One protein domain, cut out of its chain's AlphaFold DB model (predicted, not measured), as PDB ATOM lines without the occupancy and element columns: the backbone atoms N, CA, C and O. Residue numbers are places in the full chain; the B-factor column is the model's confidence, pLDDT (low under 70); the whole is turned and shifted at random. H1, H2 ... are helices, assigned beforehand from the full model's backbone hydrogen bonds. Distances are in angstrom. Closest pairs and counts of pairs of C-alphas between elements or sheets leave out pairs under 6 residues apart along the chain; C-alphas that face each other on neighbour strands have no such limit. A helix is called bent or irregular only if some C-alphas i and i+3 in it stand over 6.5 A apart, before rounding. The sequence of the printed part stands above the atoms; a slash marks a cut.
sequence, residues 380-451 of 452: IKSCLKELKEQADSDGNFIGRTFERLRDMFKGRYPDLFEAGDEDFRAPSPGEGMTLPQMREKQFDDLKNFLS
ATOM      1  N   ILE A 380      42.218 -55.148 -39.680       93.12
ATOM      2  CA  ILE A 380      41.554 -54.075 -38.915       93.12
ATOM      3  C   ILE A 380      42.503 -53.247 -38.049       93.12
ATOM      4  O   ILE A 380      42.370 -52.029 -38.007       93.12
ATOM      5  N   LYS A 381      43.518 -53.859 -37.430       91.31
ATOM      6  CA  LYS A 381      44.511 -53.109 -36.640       91.31
ATOM      7  C   LYS A 381      45.318 -52.131 -37.498       91.31
ATOM      8  O   LYS A 381      45.515 -50.985 -37.104       91.31
ATOM      9  N   SER A 382      45.756 -52.570 -38.677       90.25
ATOM     10  CA  SER A 382      46.484 -51.715 -39.620       90.25
ATOM     11  C   SER A 382      45.582 -50.615 -40.176       90.25
ATOM     12  O   SER A 382      46.027 -49.483 -40.337       90.25
ATOM     13  N   CYS A 383      44.309 -50.938 -40.418       92.00
ATOM     14  CA  CYS A 383      43.314 -49.985 -40.892       92.00
ATOM     15  C   CYS A 383      43.030 -48.885 -39.869       92.00
ATOM     16  O   CYS A 383      43.168 -47.707 -40.183       92.00
ATOM     17  N   LEU A 384      42.734 -49.249 -38.618       92.19
ATOM     18  CA  LEU A 384      42.512 -48.291 -37.532       92.19
ATOM     19  C   LEU A 384      43.717 -47.366 -37.330       92.19
ATOM     20  O   LEU A 384      43.546 -46.154 -37.205       92.19
ATOM     21  N   LYS A 385      44.933 -47.923 -37.362       88.19
ATOM     22  CA  LYS A 385      46.165 -47.135 -37.285       88.19
ATOM     23  C   LYS A 385      46.274 -46.134 -38.437       88.19
ATOM     24  O   LYS A 385      46.545 -44.962 -38.194       88.19
ATOM     25  N   GLU A 386      46.040 -46.576 -39.671       86.00
ATOM     26  CA  GLU A 386      46.132 -45.708 -40.849       86.00
ATOM     27  C   GLU A 386      45.086 -44.590 -40.816       86.00
ATOM     28  O   GLU A 386      45.419 -43.433 -41.065       86.00
ATOM     29  N   LEU A 387      43.841 -44.917 -40.454       87.69
ATOM     30  CA  LEU A 387      42.765 -43.935 -40.332       87.69
ATOM     31  C   LEU A 387      43.088 -42.876 -39.271       87.69
ATOM     32  O   LEU A 387      42.846 -41.692 -39.483       87.69
ATOM     33  N   LYS A 388      43.676 -43.278 -38.141       84.69
ATOM     34  CA  LYS A 388      44.092 -42.344 -37.090       84.69
ATOM     35  C   LYS A 388      45.235 -41.437 -37.555       84.69
ATOM     36  O   LYS A 388      45.151 -40.220 -37.426       84.69
ATOM     37  N   GLU A 389      46.276 -42.007 -38.161       78.81
ATOM     38  CA  GLU A 389      47.437 -41.251 -38.657       78.81
ATOM     39  C   GLU A 389      47.114 -40.316 -39.835       78.81
ATOM     40  O   GLU A 389      47.884 -39.396 -40.118       78.81
ATOM     41  N   GLN A 390      46.012 -40.558 -40.546       76.50
ATOM     42  CA  GLN A 390      45.531 -39.726 -41.653       76.50
ATOM     43  C   GLN A 390      44.281 -38.909 -41.294       76.50
ATOM     44  O   GLN A 390      43.674 -38.312 -42.185       76.50
ATOM     45  N   ALA A 391      43.901 -38.841 -40.015       77.62
ATOM     46  CA  ALA A 391      42.615 -38.295 -39.589       77.62
ATOM     47  C   ALA A 391      42.328 -36.863 -40.063       77.62
ATOM     48  O   ALA A 391      41.175 -36.541 -40.336       77.62
ATOM     49  N   ASP A 392      43.365 -36.034 -40.203       69.44
ATOM     50  CA  ASP A 392      43.244 -34.631 -40.623       69.44
ATOM     51  C   ASP A 392      43.519 -34.413 -42.128       69.44
ATOM     52  O   ASP A 392      43.567 -33.274 -42.597       69.44
ATOM     53  N   SER A 393      43.757 -35.477 -42.903       70.12
ATOM     54  CA  SER A 393      44.268 -35.361 -44.280       70.12
ATOM     55  C   SER A 393      43.215 -34.987 -45.333       70.12
ATOM     56  O   SER A 393      43.578 -34.560 -46.428       70.12
ATOM     57  N   ASP A 394      41.927 -35.107 -45.010       68.56
ATOM     58  CA  ASP A 394      40.829 -35.076 -45.985       68.56
ATOM     59  C   ASP A 394      39.581 -34.319 -45.494       68.56
ATOM     60  O   ASP A 394      38.451 -34.610 -45.885       68.56
ATOM     61  N   GLY A 395      39.762 -33.340 -44.607       65.75
ATOM     62  CA  GLY A 395      38.622 -32.638 -44.009       65.75
ATOM     63  C   GLY A 395      37.857 -33.489 -42.989       65.75
ATOM     64  O   GLY A 395      36.677 -33.232 -42.748       65.75
ATOM     65  N   ASN A 396      38.552 -34.439 -42.350       75.88
ATOM     66  CA  ASN A 396      38.096 -35.310 -41.260       75.88
ATOM     67  C   ASN A 396      37.247 -36.509 -41.679       75.88
ATOM     68  O   ASN A 396      36.714 -37.185 -40.803       75.88
ATOM     69  N   PHE A 397      37.088 -36.793 -42.968       81.06
ATOM     70  CA  PHE A 397      36.314 -37.957 -43.403       81.06
ATOM     71  C   PHE A 397      36.971 -39.262 -42.919       81.06
ATOM     72  O   PHE A 397      36.324 -40.068 -42.242       81.06
ATOM     73  N   ILE A 398      38.282 -39.413 -43.117       83.06
ATOM     74  CA  ILE A 398      39.089 -40.524 -42.599       83.06
ATOM     75  C   ILE A 398      39.036 -40.581 -41.061       83.06
ATOM     76  O   ILE A 398      38.796 -41.645 -40.484       83.06
ATOM     77  N   GLY A 399      39.181 -39.440 -40.380       84.88
ATOM     78  CA  GLY A 399      39.120 -39.379 -38.916       84.88
ATOM     79  C   GLY A 399      37.753 -39.785 -38.349       84.88
ATOM     80  O   GLY A 399      37.669 -40.550 -37.389       84.88
ATOM     81  N   ARG A 400      36.657 -39.341 -38.974       88.00
ATOM     82  CA  ARG A 400      35.286 -39.714 -38.583       88.00
ATOM     83  C   ARG A 400      34.973 -41.177 -38.886       88.00
ATOM     84  O   ARG A 400      34.199 -41.804 -38.161       88.00
ATOM     85  N   THR A 401      35.601 -41.745 -39.912       90.62
ATOM     86  CA  THR A 401      35.533 -43.185 -40.199       90.62
ATOM     87  C   THR A 401      36.125 -43.994 -39.044       90.62
ATOM     88  O   THR A 401      35.496 -44.946 -38.579       90.62
ATOM     89  N   PHE A 402      37.278 -43.577 -38.501       92.44
ATOM     90  CA  PHE A 402      37.860 -44.193 -37.303       92.44
ATOM     91  C   PHE A 402      36.904 -44.138 -36.103       92.44
ATOM     92  O   PHE A 402      36.646 -45.168 -35.476       92.44
ATOM     93  N   GLU A 403      36.340 -42.962 -35.797       91.44
ATOM     94  CA  GLU A 403      35.377 -42.803 -34.696       91.44
ATOM     95  C   GLU A 403      34.196 -43.763 -34.851       91.44
ATOM     96  O   GLU A 403      33.788 -44.420 -33.892       91.44
ATOM     97  N   ARG A 404      33.675 -43.882 -36.078       93.69
ATOM     98  CA  ARG A 404      32.535 -44.745 -36.368       93.69
ATOM     99  C   ARG A 404      32.861 -46.219 -36.144       93.69
ATOM    100  O   ARG A 404      32.077 -46.910 -35.493       93.69
ATOM    101  N   LEU A 405      34.004 -46.693 -36.638       93.50
ATOM    102  CA  LEU A 405      34.457 -48.070 -36.415       93.50
ATOM    103  C   LEU A 405      34.674 -48.354 -34.929       93.50
ATOM    104  O   LEU A 405      34.245 -49.394 -34.423       93.50
ATOM    105  N   ARG A 406      35.280 -47.414 -34.198       93.50
ATOM    106  CA  ARG A 406      35.429 -47.521 -32.747       93.50
ATOM    107  C   ARG A 406      34.085 -47.683 -32.056       93.50
ATOM    108  O   ARG A 406      33.913 -48.618 -31.277       93.50
ATOM    109  N   ASP A 407      33.132 -46.807 -32.345       93.56
ATOM    110  CA  ASP A 407      31.825 -46.823 -31.689       93.56
ATOM    111  C   ASP A 407      31.045 -48.113 -31.999       93.56
ATOM    112  O   ASP A 407      30.328 -48.625 -31.138       93.56
ATOM    113  N   MET A 408      31.219 -48.674 -33.200       92.94
ATOM    114  CA  MET A 408      30.605 -49.942 -33.604       92.94
ATOM    115  C   MET A 408      31.244 -51.162 -32.925       92.94
ATOM    116  O   MET A 408      30.525 -52.074 -32.511       92.94
ATOM    117  N   PHE A 409      32.576 -51.207 -32.806       93.31
ATOM    118  CA  PHE A 409      33.283 -52.455 -32.494       93.31
ATOM    119  C   PHE A 409      33.981 -52.501 -31.144       93.31
ATOM    120  O   PHE A 409      34.209 -53.603 -30.646       93.31
ATOM    121  N   LYS A 410      34.265 -51.372 -30.491       89.38
ATOM    122  CA  LYS A 410      35.003 -51.347 -29.219       89.38
ATOM    123  C   LYS A 410      34.351 -52.188 -28.118       89.38
ATOM    124  O   LYS A 410      35.048 -52.844 -27.354       89.38
ATOM    125  N   GLY A 411      33.017 -52.223 -28.054       90.12
ATOM    126  CA  GLY A 411      32.301 -53.045 -27.071       90.12
ATOM    127  C   GLY A 411      32.425 -54.557 -27.308       90.12
ATOM    128  O   GLY A 411      32.390 -55.329 -26.354       90.12
ATOM    129  N   ARG A 412      32.577 -54.988 -28.567       91.44
ATOM    130  CA  ARG A 412      32.667 -56.407 -28.958       91.44
ATOM    131  C   ARG A 412      34.112 -56.895 -29.089       91.44
ATOM    132  O   ARG A 412      34.378 -58.063 -28.829       91.44
ATOM    133  N   TYR A 413      35.021 -56.007 -29.482       91.25
ATOM    134  CA  TYR A 413      36.429 -56.282 -29.756       91.25
ATOM    135  C   TYR A 413      37.335 -55.217 -29.107       91.25
ATOM    136  O   TYR A 413      38.009 -54.469 -29.816       91.25
ATOM    137  N   PRO A 414      37.361 -55.116 -27.765       89.06
ATOM    138  CA  PRO A 414      38.141 -54.088 -27.072       89.06
ATOM    139  C   PRO A 414      39.647 -54.179 -27.369       89.06
ATOM    140  O   PRO A 414      40.296 -53.152 -27.510       89.06
ATOM    141  N   ASP A 415      40.182 -55.388 -27.578       90.19
ATOM    142  CA  ASP A 415      41.611 -55.644 -27.846       90.19
ATOM    143  C   ASP A 415      42.114 -55.132 -29.215       90.19
ATOM    144  O   ASP A 415      43.297 -55.284 -29.559       90.19
ATOM    145  N   LEU A 416      41.215 -54.594 -30.046       88.75
ATOM    146  CA  LEU A 416      41.567 -53.947 -31.310       88.75
ATOM    147  C   LEU A 416      41.955 -52.475 -31.143       88.75
ATOM    148  O   LEU A 416      42.604 -51.948 -32.041       88.75
ATOM    149  N   PHE A 417      41.582 -51.842 -30.030       89.50
ATOM    150  CA  PHE A 417      41.761 -50.410 -29.797       89.50
ATOM    151  C   PHE A 417      42.851 -50.161 -28.751       89.50
ATOM    152  O   PHE A 417      42.971 -50.891 -27.766       89.50
ATOM    153  N   GLU A 418      43.660 -49.129 -28.970       87.44
ATOM    154  CA  GLU A 418      44.740 -48.724 -28.074       87.44
ATOM    155  C   GLU A 418      44.235 -47.794 -26.961       87.44
ATOM    156  O   GLU A 418      43.167 -47.178 -27.038       87.44
ATOM    157  N   ALA A 419      45.025 -47.667 -25.891       81.19
ATOM    158  CA  ALA A 419      44.727 -46.717 -24.826       81.19
ATOM    159  C   ALA A 419      44.695 -45.283 -25.387       81.19
ATOM    160  O   ALA A 419      45.661 -44.827 -25.994       81.19
ATOM    161  N   GLY A 420      43.586 -44.574 -25.165       81.69
ATOM    162  CA  GLY A 420      43.351 -43.225 -25.693       81.69
ATOM    163  C   GLY A 420      42.493 -43.174 -26.962       81.69
ATOM    164  O   GLY A 420      41.930 -42.124 -27.259       81.69
ATOM    165  N   ASP A 421      42.277 -44.297 -27.659       86.00
ATOM    166  CA  ASP A 421      41.381 -44.333 -28.830       86.00
ATOM    167  C   ASP A 421      39.923 -44.007 -28.460       86.00
ATOM    168  O   ASP A 421      39.145 -43.508 -29.274       86.00
ATOM    169  N   GLU A 422      39.546 -44.249 -27.203       83.62
ATOM    170  CA  GLU A 422      38.230 -43.923 -26.646       83.62
ATOM    171  C   GLU A 422      37.914 -42.424 -26.707       83.62
ATOM    172  O   GLU A 422      36.785 -42.016 -27.011       83.62
ATOM    173  N   ASP A 423      38.942 -41.627 -26.444       83.56
ATOM    174  CA  ASP A 423      38.864 -40.179 -26.315       83.56
ATOM    175  C   ASP A 423      39.191 -39.474 -27.634       83.56
ATOM    176  O   ASP A 423      38.888 -38.291 -27.777       83.56
ATOM    177  N   PHE A 424      39.730 -40.200 -28.622       82.88
ATOM    178  CA  PHE A 424      40.002 -39.674 -29.956       82.88
ATOM    179  C   PHE A 424      38.753 -39.014 -30.554       82.88
ATOM    180  O   PHE A 424      37.667 -39.612 -30.561       82.88
ATOM    181  N   ARG A 425      38.888 -37.788 -31.063       79.00
ATOM    182  CA  ARG A 425      37.828 -37.090 -31.794       79.00
ATOM    183  C   ARG A 425      38.395 -36.390 -33.022       79.00
ATOM    184  O   ARG A 425      39.444 -35.768 -32.916       79.00
ATOM    185  N   ALA A 426      37.699 -36.469 -34.154       71.81
ATOM    186  CA  ALA A 426      38.079 -35.765 -35.378       71.81
ATOM    187  C   ALA A 426      37.377 -34.384 -35.464       71.81
ATOM    188  O   ALA A 426      36.178 -34.307 -35.173       71.81
ATOM    189  N   PRO A 427      38.051 -33.286 -35.878       64.75
ATOM    190  CA  PRO A 427      39.483 -33.181 -36.189       64.75
ATOM    191  C   PRO A 427      40.357 -33.386 -34.947       64.75
ATOM    192  O   PRO A 427      39.986 -32.928 -33.865       64.75
ATOM    193  N   SER A 428      41.539 -33.977 -35.122       62.34
ATOM    194  CA  SER A 428      42.553 -34.094 -34.067       62.34
ATOM    195  C   SER A 428      43.841 -33.399 -34.521       62.34
ATOM    196  O   SER A 428      44.779 -34.076 -34.945       62.34
ATOM    197  N   PRO A 429      43.900 -32.047 -34.447       54.34
ATOM    198  CA  PRO A 429      44.974 -31.260 -35.042       54.34
ATOM    199  C   PRO A 429      46.362 -31.744 -34.617       54.34
ATOM    200  O   PRO A 429      46.767 -31.573 -33.465       54.34
ATOM    201  N   GLY A 430      47.111 -32.303 -35.566       52.94
ATOM    202  CA  GLY A 430      48.487 -32.761 -35.350       52.94
ATOM    203  C   GLY A 430      48.644 -34.235 -34.961       52.94
ATOM    204  O   GLY A 430      49.783 -34.686 -34.835       52.94
ATOM    205  N   GLU A 431      47.555 -35.000 -34.829       53.47
ATOM    206  CA  GLU A 431      47.631 -36.470 -34.896       53.47
ATOM    207  C   GLU A 431      47.795 -36.957 -36.343       53.47
ATOM    208  O   GLU A 431      48.476 -37.956 -36.584       53.47
ATOM    209  N   GLY A 432      47.289 -36.189 -37.315       50.94
ATOM    210  CA  GLY A 432      47.726 -36.283 -38.701       50.94
ATOM    211  C   GLY A 432      49.065 -35.572 -38.892       50.94
ATOM    212  O   GLY A 432      49.152 -34.351 -38.771       50.94
ATOM    213  N   MET A 433      50.133 -36.304 -39.209       45.03
ATOM    214  CA  MET A 433      51.397 -35.653 -39.567       45.03
ATOM    215  C   MET A 433      51.374 -35.238 -41.035       45.03
ATOM    216  O   MET A 433      51.195 -36.066 -41.927       45.03
ATOM    217  N   THR A 434      51.635 -33.962 -41.311       47.06
ATOM    218  CA  THR A 434      51.928 -33.531 -42.684       47.06
ATOM    219  C   THR A 434      53.220 -34.198 -43.182       47.06
ATOM    220  O   THR A 434      54.115 -34.495 -42.388       47.06
ATOM    221  N   LEU A 435      53.380 -34.402 -44.497       41.38
ATOM    222  CA  LEU A 435      54.619 -34.963 -45.076       41.38
ATOM    223  C   LEU A 435      55.915 -34.278 -44.563       41.38
ATOM    224  O   LEU A 435      56.907 -34.970 -44.335       41.38
ATOM    225  N   PRO A 436      55.971 -32.944 -44.358       40.12
ATOM    226  CA  PRO A 436      57.098 -32.289 -43.688       40.12
ATOM    227  C   PRO A 436      57.301 -32.701 -42.220       40.12
ATOM    228  O   PRO A 436      58.424 -33.033 -41.854       40.12
ATOM    229  N   GLN A 437      56.241 -32.742 -41.405       45.94
ATOM    230  CA  GLN A 437      56.314 -33.133 -39.985       45.94
ATOM    231  C   GLN A 437      56.675 -34.616 -39.811       45.94
ATOM    232  O   GLN A 437      57.428 -34.965 -38.905       45.94
ATOM    233  N   MET A 438      56.211 -35.485 -40.718       48.50
ATOM    234  CA  MET A 438      56.637 -36.889 -40.782       48.50
ATOM    235  C   MET A 438      58.136 -37.008 -41.076       48.50
ATOM    236  O   MET A 438      58.829 -37.796 -40.432       48.50
ATOM    237  N   ARG A 439      58.652 -36.206 -42.020       42.00
ATOM    238  CA  ARG A 439      60.088 -36.173 -42.342       42.00
ATOM    239  C   ARG A 439      60.933 -35.688 -41.167       42.00
ATOM    240  O   ARG A 439      61.999 -36.251 -40.948       42.00
ATOM    241  N   GLU A 440      60.472 -34.691 -40.414       45.47
ATOM    242  CA  GLU A 440      61.156 -34.225 -39.199       45.47
ATOM    243  C   GLU A 440      61.149 -35.279 -38.098       45.47
ATOM    244  O   GLU A 440      62.224 -35.649 -37.627       45.47
ATOM    245  N   LYS A 441      59.979 -35.846 -37.766       48.41
ATOM    246  CA  LYS A 441      59.881 -36.912 -36.760       48.41
ATOM    247  C   LYS A 441      60.798 -38.084 -37.089       48.41
ATOM    248  O   LYS A 441      61.396 -38.650 -36.192       48.41
ATOM    249  N   GLN A 442      60.961 -38.429 -38.360       47.38
ATOM    250  CA  GLN A 442      61.824 -39.543 -38.749       47.38
ATOM    251  C   GLN A 442      63.289 -39.205 -38.826       47.38
ATOM    252  O   GLN A 442      64.118 -40.061 -38.536       47.38
ATOM    253  N   PHE A 443      63.625 -37.970 -39.180       42.03
ATOM    254  CA  PHE A 443      64.969 -37.486 -38.931       42.03
ATOM    255  C   PHE A 443      65.291 -37.571 -37.442       42.03
ATOM    256  O   PHE A 443      66.414 -37.919 -37.102       42.03
ATOM    257  N   ASP A 444      64.326 -37.304 -36.568       44.56
ATOM    258  CA  ASP A 444      64.512 -37.371 -35.125       44.56
ATOM    259  C   ASP A 444      64.515 -38.810 -34.589       44.56
ATOM    260  O   ASP A 444      65.386 -39.137 -33.794       44.56
ATOM    261  N   ASP A 445      63.664 -39.710 -35.080       44.09
ATOM    262  CA  ASP A 445      63.688 -41.141 -34.747       44.09
ATOM    263  C   ASP A 445      64.988 -41.796 -35.238       44.09
ATOM    264  O   ASP A 445      65.606 -42.577 -34.514       44.09
ATOM    265  N   LEU A 446      65.459 -41.423 -36.434       37.56
ATOM    266  CA  LEU A 446      66.749 -41.847 -36.975       37.56
ATOM    267  C   LEU A 446      67.908 -41.255 -36.164       37.56
ATOM    268  O   LEU A 446      68.837 -41.983 -35.835       37.56
ATOM    269  N   LYS A 447      67.870 -39.968 -35.794       38.91
ATOM    270  CA  LYS A 447      68.870 -39.357 -34.896       38.91
ATOM    271  C   LYS A 447      68.896 -40.053 -33.539       38.91
ATOM    272  O   LYS A 447      69.980 -40.324 -33.041       38.91
ATOM    273  N   ASN A 448      67.732 -40.351 -32.967       39.84
ATOM    274  CA  ASN A 448      67.598 -41.016 -31.677       39.84
ATOM    275  C   ASN A 448      68.162 -42.438 -31.748       39.84
ATOM    276  O   ASN A 448      68.987 -42.799 -30.914       39.84
ATOM    277  N   PHE A 449      67.817 -43.193 -32.794       36.12
ATOM    278  CA  PHE A 449      68.379 -44.515 -33.076       36.12
ATOM    279  C   PHE A 449      69.899 -44.480 -33.267       36.12
ATOM    280  O   PHE A 449      70.600 -45.335 -32.742       36.12
ATOM    281  N   LEU A 450      70.419 -43.472 -33.973       35.41
ATOM    282  CA  LEU A 450      71.854 -43.254 -34.179       35.41
ATOM    283  C   LEU A 450      72.569 -42.659 -32.954       35.41
ATOM    284  O   LEU A 450      73.787 -42.513 -32.982       35.41
ATOM    285  N   SER A 451      71.841 -42.262 -31.910       37.25
ATOM    286  CA  SER A 451      72.398 -41.717 -30.663       37.25
ATOM    287  C   SER A 451      72.420 -42.728 -29.509       37.25
ATOM    288  O   SER A 451      73.009 -42.443 -28.466       37.25
TER     289      SER A 451
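AT A GLANCE: This is residues 380 to 451 of the 452 residues of the protein "Predicted protein" of Nematostella vectensis (UniProt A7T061). Two helices, H1 and H2, form a hairpin that opens as a V, and the long unnamed stretch of residues 410 to 434 comes back from the end of H2 past one side of this hairpin. It then leads to H3, an arm that touches neither of the other helices and of which residues 435 to 440 and 442 to 449 stick out free, as do the last two printed residues. The printed part has 72 residues, with three named helices in the order H1, H2, H3 and no named strand, and its class is all helix. The whole is loose, with a radius of gyration of the C-alphas of 13.9 A, and elongated, its C-alphas spanning 42 by 27 by 18 A. Without the stretches that stand free, the body of 56 residues spans 32 by 23 by 18 A.

HOW THE PARTS SIT: H1, residues 380 to 389, and H2, residues 397 to 409, form a helical hairpin across a short link of 7 residues. They touch, and their closest C-alphas are those of Leu 387 and Ile 398, 5.5 A apart. H2 touches H1 with residues 398 to 402 alone. The two run opposite ways at a steep tilt of 39 degrees, with their centres 10.1 A apart. H3, residues 435 to 449, is apart from H1 and apart from H2. In H1, H2 and H3 every pair of O i and N i+4 is within hydrogen-bond range.

IN THESE COORDINATES: H1 begins at C-alpha 380, at (41.554, -54.075, -38.915), and ends at Glu 389, 14.1 A from its first C-alpha to its last. H2 runs from C-alpha 397, at (36.314, -37.957, -43.403), to Phe 409, 18.4 A. H3 is the longest helix, with 15 residues and 20.6 A from Leu 435 to Phe 449, whose C-alpha is at (68.379, -44.515, -33.076). No helix is bent or irregular.

THE WHOLE: The two C-alphas farthest apart in the domain are those of Met 408 and Ser 451, 42.7 A from each other. The C-alphas of the first and last printed residues, Ile 380 and Ser 451, are 34.2 A apart. The printed part has no cut. The link from H2 to H3 is long, with 25 residues, and its C-alphas lie 6 to 21 A from the mean of the C-alphas. The mean pLDDT of the printed part is 71.7. It is under 70 at 28 residues, namely residue 392, residues 394 to 395 and residues 427 to 451. The mean pLDDT is 88 for H1, 90 for H2 and 43 for H3, and the residues of H3, 435 to 449, are within the low-confidence stretch of residues 427 to 451.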